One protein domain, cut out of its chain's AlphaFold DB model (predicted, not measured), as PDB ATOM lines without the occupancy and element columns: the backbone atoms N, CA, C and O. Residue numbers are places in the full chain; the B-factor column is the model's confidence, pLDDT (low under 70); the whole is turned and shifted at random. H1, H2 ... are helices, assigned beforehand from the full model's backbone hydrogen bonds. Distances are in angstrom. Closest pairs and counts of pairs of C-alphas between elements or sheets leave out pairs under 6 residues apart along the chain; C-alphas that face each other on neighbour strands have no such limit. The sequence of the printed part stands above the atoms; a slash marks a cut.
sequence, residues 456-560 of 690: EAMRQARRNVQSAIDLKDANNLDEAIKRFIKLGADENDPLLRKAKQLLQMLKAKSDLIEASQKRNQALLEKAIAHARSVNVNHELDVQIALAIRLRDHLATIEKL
ATOM      1  N   GLU A 456     149.225 194.875 154.961       70.31
ATOM      2  CA  GLU A 456     149.858 193.987 155.941       70.31
ATOM      3  C   GLU A 456     148.839 193.007 156.543       70.31
ATOM      4  O   GLU A 456     149.113 191.816 156.705       70.31
ATOM      5  N   ALA A 457     147.608 193.478 156.774       75.81
ATOM      6  CA  ALA A 457     146.492 192.634 157.190       75.81
ATOM      7  C   ALA A 457     146.134 191.569 156.136       75.81
ATOM      8  O   ALA A 457     145.820 190.433 156.500       75.81
ATOM      9  N   MET A 458     146.210 191.916 154.845       77.94
ATOM     10  CA  MET A 458     145.976 190.994 153.730       77.94
ATOM     11  C   MET A 458     147.079 189.935 153.626       77.94
ATOM     12  O   MET A 458     146.778 188.744 153.532       77.94
ATOM     13  N   ARG A 459     148.355 190.342 153.725       78.12
ATOM     14  CA  ARG A 459     149.494 189.405 153.751       78.12
ATOM     15  C   ARG A 459     149.380 188.431 154.923       78.12
ATOM     16  O   ARG A 459     149.553 187.229 154.728       78.12
ATOM     17  N   GLN A 460     149.025 188.917 156.113       77.94
ATOM     18  CA  GLN A 460     148.828 188.059 157.281       77.94
ATOM     19  C   GLN A 460     147.654 187.090 157.096       77.94
ATOM     20  O   GLN A 460     147.764 185.922 157.455       77.94
ATOM     21  N   ALA A 461     146.532 187.543 156.531       82.06
ATOM     22  CA  ALA A 461     145.388 186.672 156.275       82.06
ATOM     23  C   ALA A 461     145.740 185.544 155.295       82.06
ATOM     24  O   ALA A 461     145.397 184.392 155.558       82.06
ATOM     25  N   ARG A 462     146.496 185.850 154.233       83.38
ATOM     26  CA  ARG A 462     147.000 184.849 153.283       83.38
ATOM     27  C   ARG A 462     147.907 183.820 153.968       83.38
ATOM     28  O   ARG A 462     147.712 182.622 153.788       83.38
ATOM     29  N   ARG A 463     148.843 184.277 154.811       81.06
ATOM     30  CA  ARG A 463     149.721 183.400 155.613       81.06
ATOM     31  C   ARG A 463     148.929 182.493 156.553       81.06
ATOM     32  O   ARG A 463     149.222 181.309 156.635       81.06
ATOM     33  N   ASN A 464     147.904 183.024 157.217       80.81
ATOM     34  CA  ASN A 464     147.061 182.242 158.121       80.81
ATOM     35  C   ASN A 464     146.287 181.141 157.380       80.81
ATOM     36  O   ASN A 464     146.165 180.038 157.901       80.81
ATOM     37  N   VAL A 465     145.781 181.424 156.171       83.50
ATOM     38  CA  VAL A 465     145.124 180.406 155.332       83.50
ATOM     39  C   VAL A 465     146.117 179.307 154.955       83.50
ATOM     40  O   VAL A 465     145.801 178.135 155.126       83.50
ATOM     41  N   GLN A 466     147.321 179.674 154.506       82.69
ATOM     42  CA  GLN A 466     148.359 178.700 154.160       82.69
ATOM     43  C   GLN A 466     148.756 177.837 155.367       82.69
ATOM     44  O   GLN A 466     148.760 176.616 155.277       82.69
ATOM     45  N   SER A 467     148.988 178.457 156.525       80.44
ATOM     46  CA  SER A 467     149.324 177.738 157.757       80.44
ATOM     47  C   SER A 467     148.225 176.754 158.174       80.44
ATOM     48  O   SER A 467     148.522 175.617 158.531       80.44
ATOM     49  N   ALA A 468     146.948 177.139 158.071       81.31
ATOM     50  CA  ALA A 468     145.839 176.243 158.393       81.31
ATOM     51  C   ALA A 468     145.711 175.063 157.407       81.31
ATOM     52  O   ALA A 468     145.311 173.973 157.818       81.31
ATOM     53  N   ILE A 469     146.078 175.260 156.131       82.50
ATOM     54  CA  ILE A 469     146.187 174.184 155.132       82.50
ATOM     55  C   ILE A 469     147.292 173.203 155.532       82.50
ATOM     56  O   ILE A 469     147.035 172.002 155.623       82.50
ATOM     57  N   ASP A 470     148.491 173.711 155.818       79.50
ATOM     58  CA  ASP A 470     149.671 172.889 156.118       79.50
ATOM     59  C   ASP A 470     149.491 172.066 157.404       79.50
ATOM     60  O   ASP A 470     149.978 170.939 157.512       79.50
ATOM     61  N   LEU A 471     148.752 172.615 158.373       80.69
ATOM     62  CA  LEU A 471     148.443 171.972 159.651       80.69
ATOM     63  C   LEU A 471     147.169 171.117 159.636       80.69
ATOM     64  O   LEU A 471     146.896 170.433 160.622       80.69
ATOM     65  N   LYS A 472     146.398 171.138 158.541       79.62
ATOM     66  CA  LYS A 472     145.097 170.456 158.418       79.62
ATOM     67  C   LYS A 472     144.110 170.809 159.546       79.62
ATOM     68  O   LYS A 472     143.304 169.978 159.962       79.62
ATOM     69  N   ASP A 473     144.146 172.051 160.031       79.69
ATOM     70  CA  ASP A 473     143.278 172.526 161.114       79.69
ATOM     71  C   ASP A 473     141.958 173.064 160.546       79.69
ATOM     72  O   ASP A 473     141.860 174.219 160.127       79.69
ATOM     73  N   ALA A 474     140.918 172.225 160.533       83.00
ATOM     74  CA  ALA A 474     139.619 172.569 159.953       83.00
ATOM     75  C   ALA A 474     138.966 173.813 160.589       83.00
ATOM     76  O   ALA A 474     138.297 174.581 159.893       83.00
ATOM     77  N   ASN A 475     139.153 174.019 161.898       79.38
ATOM     78  CA  ASN A 475     138.534 175.131 162.622       79.38
ATOM     79  C   ASN A 475     139.207 176.450 162.248       79.38
ATOM     80  O   ASN A 475     138.536 177.405 161.854       79.38
ATOM     81  N   ASN A 476     140.539 176.480 162.320       81.81
ATOM     82  CA  ASN A 476     141.303 177.667 161.955       81.81
ATOM     83  C   ASN A 476     141.202 177.967 160.455       81.81
ATOM     84  O   ASN A 476     141.171 179.136 160.073       81.81
ATOM     85  N   LEU A 477     141.082 176.942 159.607       86.38
ATOM     86  CA  LEU A 477     140.925 177.109 158.165       86.38
ATOM     87  C   LEU A 477     139.615 177.826 157.806       86.38
ATOM     88  O   LEU A 477     139.635 178.772 157.020       86.38
ATOM     89  N   ASP A 478     138.487 177.433 158.406       88.62
ATOM     90  CA  ASP A 478     137.188 178.087 158.182       88.62
ATOM     91  C   ASP A 478     137.210 179.568 158.609       88.62
ATOM     92  O   ASP A 478     136.754 180.447 157.868       88.62
ATOM     93  N   GLU A 479     137.801 179.872 159.768       86.12
ATOM     94  CA  GLU A 479     137.962 181.251 160.242       86.12
ATOM     95  C   GLU A 479     138.922 182.069 159.362       86.12
ATOM     96  O   GLU A 479     138.631 183.227 159.033       86.12
ATOM     97  N   ALA A 480     140.041 181.476 158.940       85.50
ATOM     98  CA  ALA A 480     141.031 182.118 158.082       85.50
ATOM     99  C   ALA A 480     140.449 182.454 156.700       85.50
ATOM    100  O   ALA A 480     140.606 183.589 156.242       85.50
ATOM    101  N   ILE A 481     139.702 181.529 156.084       88.81
ATOM    102  CA  ILE A 481     138.986 181.749 154.816       88.81
ATOM    103  C   ILE A 481     138.011 182.924 154.954       88.81
ATOM    104  O   ILE A 481     138.043 183.856 154.148       88.81
ATOM    105  N   LYS A 482     137.168 182.927 155.999       90.00
ATOM    106  CA  LYS A 482     136.199 184.011 156.245       90.00
ATOM    107  C   LYS A 482     136.884 185.365 156.396       90.00
ATOM    108  O   LYS A 482     136.405 186.366 155.860       90.00
ATOM    109  N   ARG A 483     138.003 185.414 157.123       87.31
ATOM    110  CA  ARG A 483     138.777 186.644 157.319       87.31
ATOM    111  C   ARG A 483     139.425 187.124 156.022       87.31
ATOM    112  O   ARG A 483     139.404 188.325 155.772       87.31
ATOM    113  N   PHE A 484     139.967 186.213 155.216       87.94
ATOM    114  CA  PHE A 484     140.615 186.539 153.946       87.94
ATOM    115  C   PHE A 484     139.609 187.109 152.932       87.94
ATOM    116  O   PHE A 484     139.842 188.188 152.391       87.94
ATOM    117  N   ILE A 485     138.428 186.490 152.797       88.12
ATOM    118  CA  ILE A 485     137.322 187.014 151.969       88.12
ATOM    119  C   ILE A 485     136.876 188.397 152.465       88.12
ATOM    120  O   ILE A 485     136.744 189.334 151.682       88.12
ATOM    121  N   LYS A 486     136.700 188.571 153.784       88.75
ATOM    122  CA  LYS A 486     136.265 189.849 154.377       88.75
ATOM    123  C   LYS A 486     137.235 191.010 154.116       88.75
ATOM    124  O   LYS A 486     136.810 192.164 154.142       88.75
ATOM    125  N   LEU A 487     138.520 190.731 153.903       86.81
ATOM    126  CA  LEU A 487     139.533 191.738 153.570       86.81
ATOM    127  C   LEU A 487     139.556 192.107 152.073       86.81
ATOM    128  O   LEU A 487     140.292 193.021 151.699       86.81
ATOM    129  N   GLY A 488     138.712 191.472 151.252       82.44
ATOM    130  CA  GLY A 488     138.557 191.752 149.824       82.44
ATOM    131  C   GLY A 488     139.399 190.857 148.917       82.44
ATOM    132  O   GLY A 488     139.815 191.315 147.857       82.44
ATOM    133  N   ALA A 489     139.706 189.623 149.337       82.00
ATOM    134  CA  ALA A 489     140.370 188.647 148.474       82.00
ATOM    135  C   ALA A 489     139.459 188.232 147.310       82.00
ATOM    136  O   ALA A 489     138.249 188.099 147.498       82.00
ATOM    137  N   ASP A 490     140.046 188.015 146.132       82.56
ATOM    138  CA  ASP A 490     139.327 187.508 144.961       82.56
ATOM    139  C   ASP A 490     138.748 186.115 145.264       82.56
ATOM    140  O   ASP A 490     139.433 185.235 145.794       82.56
ATOM    141  N   GLU A 491     137.479 185.896 144.921       78.25
ATOM    142  CA  GLU A 491     136.823 184.598 145.078       78.25
ATOM    143  C   GLU A 491     137.484 183.495 144.237       78.25
ATOM    144  O   GLU A 491     137.363 182.311 144.574       78.25
ATOM    145  N   ASN A 492     138.204 183.882 143.179       80.25
ATOM    146  CA  ASN A 492     138.941 182.995 142.288       80.25
ATOM    147  C   ASN A 492     140.412 182.779 142.671       80.25
ATOM    148  O   ASN A 492     141.100 182.049 141.955       80.25
ATOM    149  N   ASP A 493     140.891 183.349 143.783       86.25
ATOM    150  CA  ASP A 493     142.269 183.160 144.251       86.25
ATOM    151  C   ASP A 493     142.604 181.647 144.382       86.25
ATOM    152  O   ASP A 493     141.855 180.903 145.036       86.25
ATOM    153  N   PRO A 494     143.712 181.155 143.781       85.31
ATOM    154  CA  PRO A 494     144.098 179.740 143.834       85.31
ATOM    155  C   PRO A 494     144.232 179.182 145.256       85.31
ATOM    156  O   PRO A 494     143.827 178.045 145.515       85.31
ATOM    157  N   LEU A 495     144.742 179.984 146.198       86.06
ATOM    158  CA  LEU A 495     144.852 179.607 147.606       86.06
ATOM    159  C   LEU A 495     143.465 179.439 148.227       86.06
ATOM    160  O   LEU A 495     143.237 178.486 148.967       86.06
ATOM    161  N   LEU A 496     142.524 180.333 147.908       87.44
ATOM    162  CA  LEU A 496     141.155 180.271 148.419       87.44
ATOM    163  C   LEU A 496     140.402 179.050 147.871       87.44
ATOM    164  O   LEU A 496     139.669 178.397 148.618       87.44
ATOM    165  N   ARG A 497     140.602 178.709 146.592       87.62
ATOM    166  CA  ARG A 497     140.052 177.490 145.977       87.62
ATOM    167  C   ARG A 497     140.585 176.234 146.667       87.62
ATOM    168  O   ARG A 497     139.780 175.427 147.133       87.62
ATOM    169  N   LYS A 498     141.911 176.127 146.828       86.31
ATOM    170  CA  LYS A 498     142.569 175.019 147.546       86.31
ATOM    171  C   LYS A 498     142.068 174.911 148.992       86.31
ATOM    172  O   LYS A 498     141.705 173.828 149.440       86.31
ATOM    173  N   ALA A 499     141.963 176.037 149.701       87.56
ATOM    174  CA  ALA A 499     141.471 176.097 151.077       87.56
ATOM    175  C   ALA A 499     140.014 175.616 151.209       87.56
ATOM    176  O   ALA A 499     139.697 174.833 152.104       87.56
ATOM    177  N   LYS A 500     139.116 176.063 150.318       89.81
ATOM    178  CA  LYS A 500     137.699 175.657 150.315       89.81
ATOM    179  C   LYS A 500     137.532 174.166 150.005       89.81
ATOM    180  O   LYS A 500     136.737 173.510 150.676       89.81
ATOM    181  N   GLN A 501     138.283 173.643 149.033       87.25
ATOM    182  CA  GLN A 501     138.298 172.214 148.704       87.25
ATOM    183  C   GLN A 501     138.773 171.379 149.897       87.25
ATOM    184  O   GLN A 501     138.073 170.457 150.314       87.25
ATOM    185  N   LEU A 502     139.897 171.764 150.515       86.19
ATOM    186  CA  LEU A 502     140.410 171.093 151.709       86.19
ATOM    187  C   LEU A 502     139.392 171.127 152.857       86.19
ATOM    188  O   LEU A 502     139.165 170.113 153.507       86.19
ATOM    189  N   LEU A 503     138.727 172.261 153.091       88.62
ATOM    190  CA  LEU A 503     137.714 172.374 154.140       88.62
ATOM    191  C   LEU A 503     136.503 171.458 153.895       88.62
ATOM    192  O   LEU A 503     135.984 170.878 154.847       88.62
ATOM    193  N   GLN A 504     136.033 171.325 152.648       90.12
ATOM    194  CA  GLN A 504     134.962 170.379 152.308       90.12
ATOM    195  C   GLN A 504     135.405 168.929 152.528       90.12
ATOM    196  O   GLN A 504     134.663 168.155 153.130       90.12
ATOM    197  N   MET A 505     136.631 168.594 152.124       87.38
ATOM    198  CA  MET A 505     137.226 167.277 152.350       87.38
ATOM    199  C   MET A 505     137.325 166.955 153.852       87.38
ATOM    200  O   MET A 505     136.834 165.914 154.288       87.38
ATOM    201  N   LEU A 506     137.851 167.876 154.672       83.62
ATOM    202  CA  LEU A 506     137.957 167.700 156.128       83.62
ATOM    203  C   LEU A 506     136.583 167.535 156.800       83.62
ATOM    204  O   LEU A 506     136.451 166.754 157.742       83.62
ATOM    205  N   LYS A 507     135.548 168.229 156.307       88.12
ATOM    206  CA  LYS A 507     134.165 168.050 156.782       88.12
ATOM    207  C   LYS A 507     133.623 166.666 156.433       88.12
ATOM    208  O   LYS A 507     133.151 165.979 157.328       88.12
ATOM    209  N   ALA A 508     133.764 166.223 155.183       89.00
ATOM    210  CA  ALA A 508     133.340 164.882 154.781       89.00
ATOM    211  C   ALA A 508     134.088 163.780 155.553       89.00
ATOM    212  O   ALA A 508     133.478 162.795 155.967       89.00
ATOM    213  N   LYS A 509     135.386 163.971 155.829       84.31
ATOM    214  CA  LYS A 509     136.155 163.093 156.724       84.31
ATOM    215  C   LYS A 509     135.559 163.062 158.134       84.31
ATOM    216  O   LYS A 509     135.389 161.983 158.696       84.31
ATOM    217  N   SER A 510     135.224 164.220 158.705       82.69
ATOM    218  CA  SER A 510     134.571 164.298 160.019       82.69
ATOM    219  C   SER A 510     133.224 163.569 160.032       82.69
ATOM    220  O   SER A 510     132.954 162.835 160.979       82.69
ATOM    221  N   ASP A 511     132.411 163.721 158.984       85.56
ATOM    222  CA  ASP A 511     131.122 163.032 158.850       85.56
ATOM    223  C   ASP A 511     131.308 161.504 158.806       85.56
ATOM    224  O   ASP A 511     130.575 160.769 159.469       85.56
ATOM    225  N   LEU A 512     132.313 161.013 158.064       82.06
ATOM    226  CA  LEU A 512     132.668 159.589 158.014       82.06
ATOM    227  C   LEU A 512     133.092 159.062 159.385       82.06
ATOM    228  O   LEU A 512     132.646 157.986 159.789       82.06
ATOM    229  N   ILE A 513     133.932 159.810 160.103       77.50
ATOM    230  CA  ILE A 513     134.376 159.448 161.453       77.50
ATOM    231  C   ILE A 513     133.181 159.404 162.403       77.50
ATOM    232  O   ILE A 513     133.019 158.423 163.124       77.50
ATOM    233  N   GLU A 514     132.313 160.416 162.389       78.75
ATOM    234  CA  GLU A 514     131.133 160.471 163.255       78.75
ATOM    235  C   GLU A 514     130.146 159.335 162.947       78.75
ATOM    236  O   GLU A 514     129.640 158.685 163.863       78.75
ATOM    237  N   ALA A 515     129.892 159.049 161.669       82.25
ATOM    238  CA  ALA A 515     129.026 157.950 161.253       82.25
ATOM    239  C   ALA A 515     129.605 156.580 161.643       82.25
ATOM    240  O   ALA A 515     128.874 155.723 162.149       82.25
ATOM    241  N   SER A 516     130.920 156.401 161.476       76.12
ATOM    242  CA  SER A 516     131.647 155.202 161.912       76.12
ATOM    243  C   SER A 516     131.606 155.050 163.427       76.12
ATOM    244  O   SER A 516     131.400 153.950 163.935       76.12
ATOM    245  N   GLN A 517     131.719 156.163 164.157       70.75
ATOM    246  CA  GLN A 517     131.619 156.170 165.608       70.75
ATOM    247  C   GLN A 517     130.211 155.783 166.071       70.75
ATOM    248  O   GLN A 517     130.031 154.930 166.932       70.75
ATOM    249  N   LYS A 518     129.179 156.340 165.443       74.69
ATOM    250  CA  LYS A 518     127.789 155.985 165.747       74.69
ATOM    251  C   LYS A 518     127.420 154.558 165.324       74.69
ATOM    252  O   LYS A 518     126.319 154.130 165.657       74.69
ATOM    253  N   ARG A 519     128.292 153.862 164.571       74.31
ATOM    254  CA  ARG A 519     128.072 152.526 163.975       74.31
ATOM    255  C   ARG A 519     126.660 152.376 163.410       74.31
ATOM    256  O   ARG A 519     125.992 151.363 163.580       74.31
ATOM    257  N   ASN A 520     126.190 153.430 162.754       79.88
ATOM    258  CA  ASN A 520     124.843 153.491 162.222       79.88
ATOM    259  C   ASN A 520     124.922 153.345 160.708       79.88
ATOM    260  O   ASN A 520     125.451 154.225 160.027       79.88
ATOM    261  N   GLN A 521     124.376 152.245 160.194       84.06
ATOM    262  CA  GLN A 521     124.433 151.915 158.774       84.06
ATOM    263  C   GLN A 521     123.889 153.048 157.883       84.06
ATOM    264  O   GLN A 521     124.552 153.445 156.928       84.06
ATOM    265  N   ALA A 522     122.736 153.633 158.221       87.06
ATOM    266  CA  ALA A 522     122.116 154.684 157.413       87.06
ATOM    267  C   ALA A 522     122.921 155.998 157.421       87.06
ATOM    268  O   ALA A 522     122.969 156.712 156.417       87.06
ATOM    269  N   LEU A 523     123.562 156.342 158.547       88.38
ATOM    270  CA  LEU A 523     124.474 157.490 158.602       88.38
ATOM    271  C   LEU A 523     125.753 157.225 157.804       88.38
ATOM    272  O   LEU A 523     126.209 158.119 157.094       88.38
ATOM    273  N   LEU A 524     126.294 156.004 157.879       88.31
ATOM    274  CA  LEU A 524     127.466 155.584 157.107       88.31
ATOM    275  C   LEU A 524     127.206 155.676 155.605       88.31
ATOM    276  O   LEU A 524     128.018 156.247 154.888       88.31
ATOM    277  N   GLU A 525     126.059 155.197 155.124       91.81
ATOM    278  CA  GLU A 525     125.684 155.286 153.707       91.81
ATOM    279  C   GLU A 525     125.648 156.736 153.202       91.81
ATOM    280  O   GLU A 525     126.221 157.042 152.152       91.81
ATOM    281  N   LYS A 526     125.048 157.653 153.974       92.69
ATOM    282  CA  LYS A 526     125.012 159.088 153.639       92.69
ATOM    283  C   LYS A 526     126.405 159.716 153.649       92.69
ATOM    284  O   LYS A 526     126.744 160.450 152.721       92.69
ATOM    285  N   ALA A 527     127.208 159.423 154.671       92.25
ATOM    286  CA  ALA A 527     128.560 159.956 154.800       92.25
ATOM    287  C   ALA A 527     129.480 159.451 153.675       92.25
ATOM    288  O   ALA A 527     130.219 160.240 153.094       92.25
ATOM    289  N   ILE A 528     129.380 158.170 153.296       91.75
ATOM    290  CA  ILE A 528     130.110 157.583 152.160       91.75
ATOM    291  C   ILE A 528     129.715 158.268 150.847       91.75
ATOM    292  O   ILE A 528     130.588 158.599 150.045       91.75
ATOM    293  N   ALA A 529     128.420 158.506 150.619       92.56
ATOM    294  CA  ALA A 529     127.951 159.193 149.416       92.56
ATOM    295  C   ALA A 529     128.482 160.636 149.333       92.56
ATOM    296  O   ALA A 529     128.994 161.043 148.289       92.56
ATOM    297  N   HIS A 530     128.426 161.383 150.442       92.88
ATOM    298  CA  HIS A 530     128.988 162.731 150.523       92.88
ATOM    299  C   HIS A 530     130.504 162.721 150.277       92.88
ATOM    300  O   HIS A 530     130.980 163.454 149.411       92.88
ATOM    301  N   ALA A 531     131.250 161.840 150.950       90.75
ATOM    302  CA  ALA A 531     132.694 161.713 150.783       90.75
ATOM    303  C   ALA A 531     133.088 161.414 149.332       90.75
ATOM    304  O   ALA A 531     133.951 162.095 148.787       90.75
ATOM    305  N   ARG A 532     132.402 160.482 148.659       90.69
ATOM    306  CA  ARG A 532     132.635 160.189 147.235       90.69
ATOM    307  C   ARG A 532     132.425 161.405 146.335       90.69
ATOM    308  O   ARG A 532     133.178 161.578 145.386       90.69
ATOM    309  N   SER A 533     131.438 162.252 146.637       90.44
ATOM    310  CA  SER A 533     131.146 163.436 145.817       90.44
ATOM    311  C   SER A 533     132.223 164.525 145.890       90.44
ATOM    312  O   SER A 533     132.368 165.293 144.943       90.44
ATOM    313  N   VAL A 534     132.987 164.588 146.988       89.06
ATOM    314  CA  VAL A 534     134.032 165.605 147.211       89.06
ATOM    315  C   VAL A 534     135.457 165.069 147.031       89.06
ATOM    316  O   VAL A 534     136.407 165.849 146.991       89.06
ATOM    317  N   ASN A 535     135.628 163.750 146.909       86.00
ATOM    318  CA  ASN A 535     136.922 163.068 146.849       86.00
ATOM    319  C   ASN A 535     137.573 163.114 145.453       86.00
ATOM    320  O   ASN A 535     137.915 162.090 144.871       86.00
ATOM    321  N   VAL A 536     137.735 164.316 144.901       79.19
ATOM    322  CA  VAL A 536     138.305 164.520 143.557       79.19
ATOM    323  C   VAL A 536     139.802 164.176 143.511       79.19
ATOM    324  O   VAL A 536     140.296 163.719 142.487       79.19
ATOM    325  N   ASN A 537     140.513 164.351 144.628       74.06
ATOM    326  CA  ASN A 537     141.963 164.150 144.722       74.06
ATOM    327  C   ASN A 537     142.359 162.789 145.321       74.06
ATOM    328  O   ASN A 537     143.518 162.614 145.685       74.06
ATOM    329  N   HIS A 538     141.417 161.853 145.486       77.06
ATOM    330  CA  HIS A 538     141.662 160.538 146.105       77.06
ATOM    331  C   HIS A 538     142.150 160.574 147.573       77.06
ATOM    332  O   HIS A 538     142.544 159.554 148.134       77.06
ATOM    333  N   GLU A 539     142.077 161.729 148.243       75.44
ATOM    334  CA  GLU A 539     142.505 161.906 149.640       75.44
ATOM    335  C   GLU A 539     141.613 161.178 150.664       75.44
ATOM    336  O   GLU A 539     142.043 160.956 151.795       75.44
ATOM    337  N   LEU A 540     140.376 160.818 150.296       80.62
ATOM    338  CA  LEU A 540     139.423 160.110 151.162       80.62
ATOM    339  C   LEU A 540     139.292 158.610 150.851       80.62
ATOM    340  O   LEU A 540     138.447 157.940 151.453       80.62
ATOM    341  N   ASP A 541     140.080 158.067 149.917       79.62
ATOM    342  CA  ASP A 541     139.921 156.683 149.445       79.62
ATOM    343  C   ASP A 541     140.032 155.665 150.591       79.62
ATOM    344  O   ASP A 541     139.240 154.722 150.678       79.62
ATOM    345  N   VAL A 542     140.958 155.893 151.526       76.19
ATOM    346  CA  VAL A 542     141.190 155.007 152.677       76.19
ATOM    347  C   VAL A 542     139.983 154.997 153.619       76.19
ATOM    348  O   VAL A 542     139.507 153.950 154.048       76.19
ATOM    349  N   GLN A 543     139.466 156.175 153.942       81.44
ATOM    350  CA  GLN A 543     138.403 156.415 154.909       81.44
ATOM    351  C   GLN A 543     137.077 155.919 154.339       81.44
ATOM    352  O   GLN A 543     136.279 155.327 155.063       81.44
ATOM    353  N   ILE A 544     136.870 156.093 153.030       82.38
ATOM    354  CA  ILE A 544     135.746 155.511 152.299       82.38
ATOM    355  C   ILE A 544     135.835 153.982 152.335       82.38
ATOM    356  O   ILE A 544     134.836 153.339 152.651       82.38
ATOM    357  N   ALA A 545     137.003 153.389 152.069       76.88
ATOM    358  CA  ALA A 545     137.181 151.937 152.112       76.88
ATOM    359  C   ALA A 545     136.916 151.358 153.516       76.88
ATOM    360  O   ALA A 545     136.182 150.377 153.652       76.88
ATOM    361  N   LEU A 546     137.441 151.998 154.565       75.44
ATOM    362  CA  LEU A 546     137.187 151.619 155.958       75.44
ATOM    363  C   LEU A 546     135.703 151.741 156.327       75.44
ATOM    364  O   LEU A 546     135.136 150.816 156.909       75.44
ATOM    365  N   ALA A 547     135.053 152.846 155.952       80.94
ATOM    366  CA  ALA A 547     133.634 153.064 156.218       80.94
ATOM    367  C   ALA A 547     132.740 152.062 155.470       80.94
ATOM    368  O   ALA A 547     131.755 151.588 156.031       80.94
ATOM    369  N   ILE A 548     133.091 151.702 154.230       81.75
ATOM    370  CA  ILE A 548     132.410 150.656 153.454       81.75
ATOM    371  C   ILE A 548     132.537 149.307 154.158       81.75
ATOM    372  O   ILE A 548     131.523 148.656 154.387       81.75
ATOM    373  N   ARG A 549     133.752 148.921 154.567       78.00
ATOM    374  CA  ARG A 549     133.980 147.660 155.283       78.00
ATOM    375  C   ARG A 549     133.169 147.598 156.576       78.00
ATOM    376  O   ARG A 549     132.535 146.583 156.847       78.00
ATOM    377  N   LEU A 550     133.141 148.688 157.345       78.50
ATOM    378  CA  LEU A 550     132.331 148.778 158.557       78.50
ATOM    379  C   LEU A 550     130.830 148.688 158.251       78.50
ATOM    380  O   LEU A 550     130.112 147.962 158.933       78.50
ATOM    381  N   ARG A 551     130.342 149.395 157.227       86.88
ATOM    382  CA  ARG A 551     128.941 149.316 156.793       86.88
ATOM    383  C   ARG A 551     128.564 147.882 156.412       86.88
ATOM    384  O   ARG A 551     127.515 147.412 156.837       86.88
ATOM    385  N   ASP A 552     129.407 147.195 155.647       82.19
ATOM    386  CA  ASP A 552     129.150 145.827 155.178       82.19
ATOM    387  C   ASP A 552     129.198 144.815 156.332       82.19
ATOM    388  O   ASP A 552     128.385 143.888 156.396       82.19
ATOM    389  N   HIS A 553     130.094 145.033 157.296       80.50
ATOM    390  CA  HIS A 553     130.135 144.281 158.547       80.50
ATOM    391  C   HIS A 553     128.853 144.463 159.371       80.50
ATOM    392  O   HIS A 553     128.212 143.482 159.748       80.50
ATOM    393  N   LEU A 554     128.406 145.707 159.570       81.69
ATOM    394  CA  LEU A 554     127.147 146.013 160.263       81.69
ATOM    395  C   LEU A 554     125.934 145.416 159.540       81.69
ATOM    396  O   LEU A 554     125.061 144.839 160.185       81.69
ATOM    397  N   ALA A 555     125.906 145.483 158.209       86.00
ATOM    398  CA  ALA A 555     124.860 144.855 157.408       86.00
ATOM    399  C   ALA A 555     124.866 143.324 157.560       86.00
ATOM    400  O   ALA A 555     123.809 142.695 157.573       86.00
ATOM    401  N   THR A 556     126.043 142.710 157.719       84.50
ATOM    402  CA  THR A 556     126.177 141.268 157.971       84.50
ATOM    403  C   THR A 556     125.631 140.887 159.346       84.50
ATOM    404  O   THR A 556     124.872 139.925 159.449       84.50
ATOM    405  N   ILE A 557     125.950 141.658 160.390       83.44
ATOM    406  CA  ILE A 557     125.396 141.477 161.743       83.44
ATOM    407  C   ILE A 557     123.873 141.586 161.717       83.44
ATOM    408  O   ILE A 557     123.170 140.724 162.247       83.44
ATOM    409  N   GLU A 558     123.357 142.612 161.047       84.69
ATOM    410  CA  GLU A 558     121.924 142.847 160.947       84.69
ATOM    411  C   GLU A 558     121.224 141.729 160.163       84.69
ATOM    412  O   GLU A 558     120.167 141.239 160.563       84.69
ATOM    413  N   LYS A 559     121.865 141.217 159.106       87.56
ATOM    414  CA  LYS A 559     121.408 140.030 158.378       87.56
ATOM    415  C   LYS A 559     121.374 138.787 159.267       87.56
ATOM    416  O   LYS A 559     120.395 138.045 159.211       87.56
ATOM    417  N   LEU A 560     122.401 138.541 160.088       87.06
ATOM    418  CA  LEU A 560     122.408 137.418 161.036       87.06
ATOM    419  C   LEU A 560     121.250 137.532 162.033       87.06
ATOM    420  O   LEU A 560     120.583 136.535 162.309       87.06
TER     421      LEU A 560
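This is residues 456 to 560 of the 690 residues of an uncharacterized protein of Arion vulgaris (UniProt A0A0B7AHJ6). A long, loose rod of helices: the long helix H3 runs through the middle, with the hairpin of H1 and H2 packed on its first part at one end of the rod and H4 and H5 packed on its later part at the other end. The five helices form an up-and-down bundle, each running against the one before it, but the two outlying pairs are far along the rod from each other. The printed part has 105 residues with five named helices, in the order H1, H2, H3, H4, H5, and no named strand; the class is all helix. The whole is loose, with a radius of gyration of the C-alphas of 17.0 A, and spans 63 by 21 by 19 A.

H1, residues 456 to 470, and H2, residues 474 to 486, form a helical hairpin; they touch at a shallow tilt of 27 degrees, opposite ways, with the closest C-alphas, those of Ala 468 and Leu 477, 5.0 A apart. H3, residues 494 to 517, is the hub and touches the four other helices. With its residues 496 to 507 alone it touches H2 in a second hairpin, at a shallow tilt of 32 degrees, the closest C-alphas being those of Ala 474 and Leu 503, 6.1 A apart. H1 touches H3 with residues 465 to 469 alone, at a steep tilt of 40 degrees, the same way; the closest C-alphas, of Ile 469 and Ala 499, are 6.5 A apart. H4, residues 521 to 534, forms a hairpin with H3 at a shallow tilt of 14 degrees, the closest C-alphas, of Ala 515 and Leu 524, 5.0 A apart. H5, residues 541 to 560, forms a hairpin with H4 at a shallow tilt of 21 degrees, the closest C-alphas, of Gln 521 and Arg 551, 5.6 A apart. H5 touches H3 with residues 543 to 550 alone, the same way at 22 degrees, a shallow tilt; the C-alphas of Ser 516 and Ala 547 are closest, at 6.4 A. H1 and H2 are each apart from H4 and H5. In H1, H2, H3, H4 and H5 every O i to N i+4 pair is within hydrogen-bond range.

H1 begins at C-alpha 456, (149.858, 193.987, 155.941), and is 21.1 A long from first to last C-alpha. H2 is 18.5 A long, H3 34.4 A, H4 20.3 A and H5 28.5 A. H3 begins at C-alpha 494, (144.098, 179.740, 143.834), and H5 ends at C-alpha 560, (122.408, 137.418, 161.036).

The C-alphas of Glu 456 and Leu 560, the two farthest apart, are 63.1 A apart. The printed part has no cut. The links H1 to H2 and H3 to H4 are tight, H2 to H3 and H4 to H5 are short, and no link is long. The mean pLDDT of the printed part is 83.5, and no printed residue is under 70.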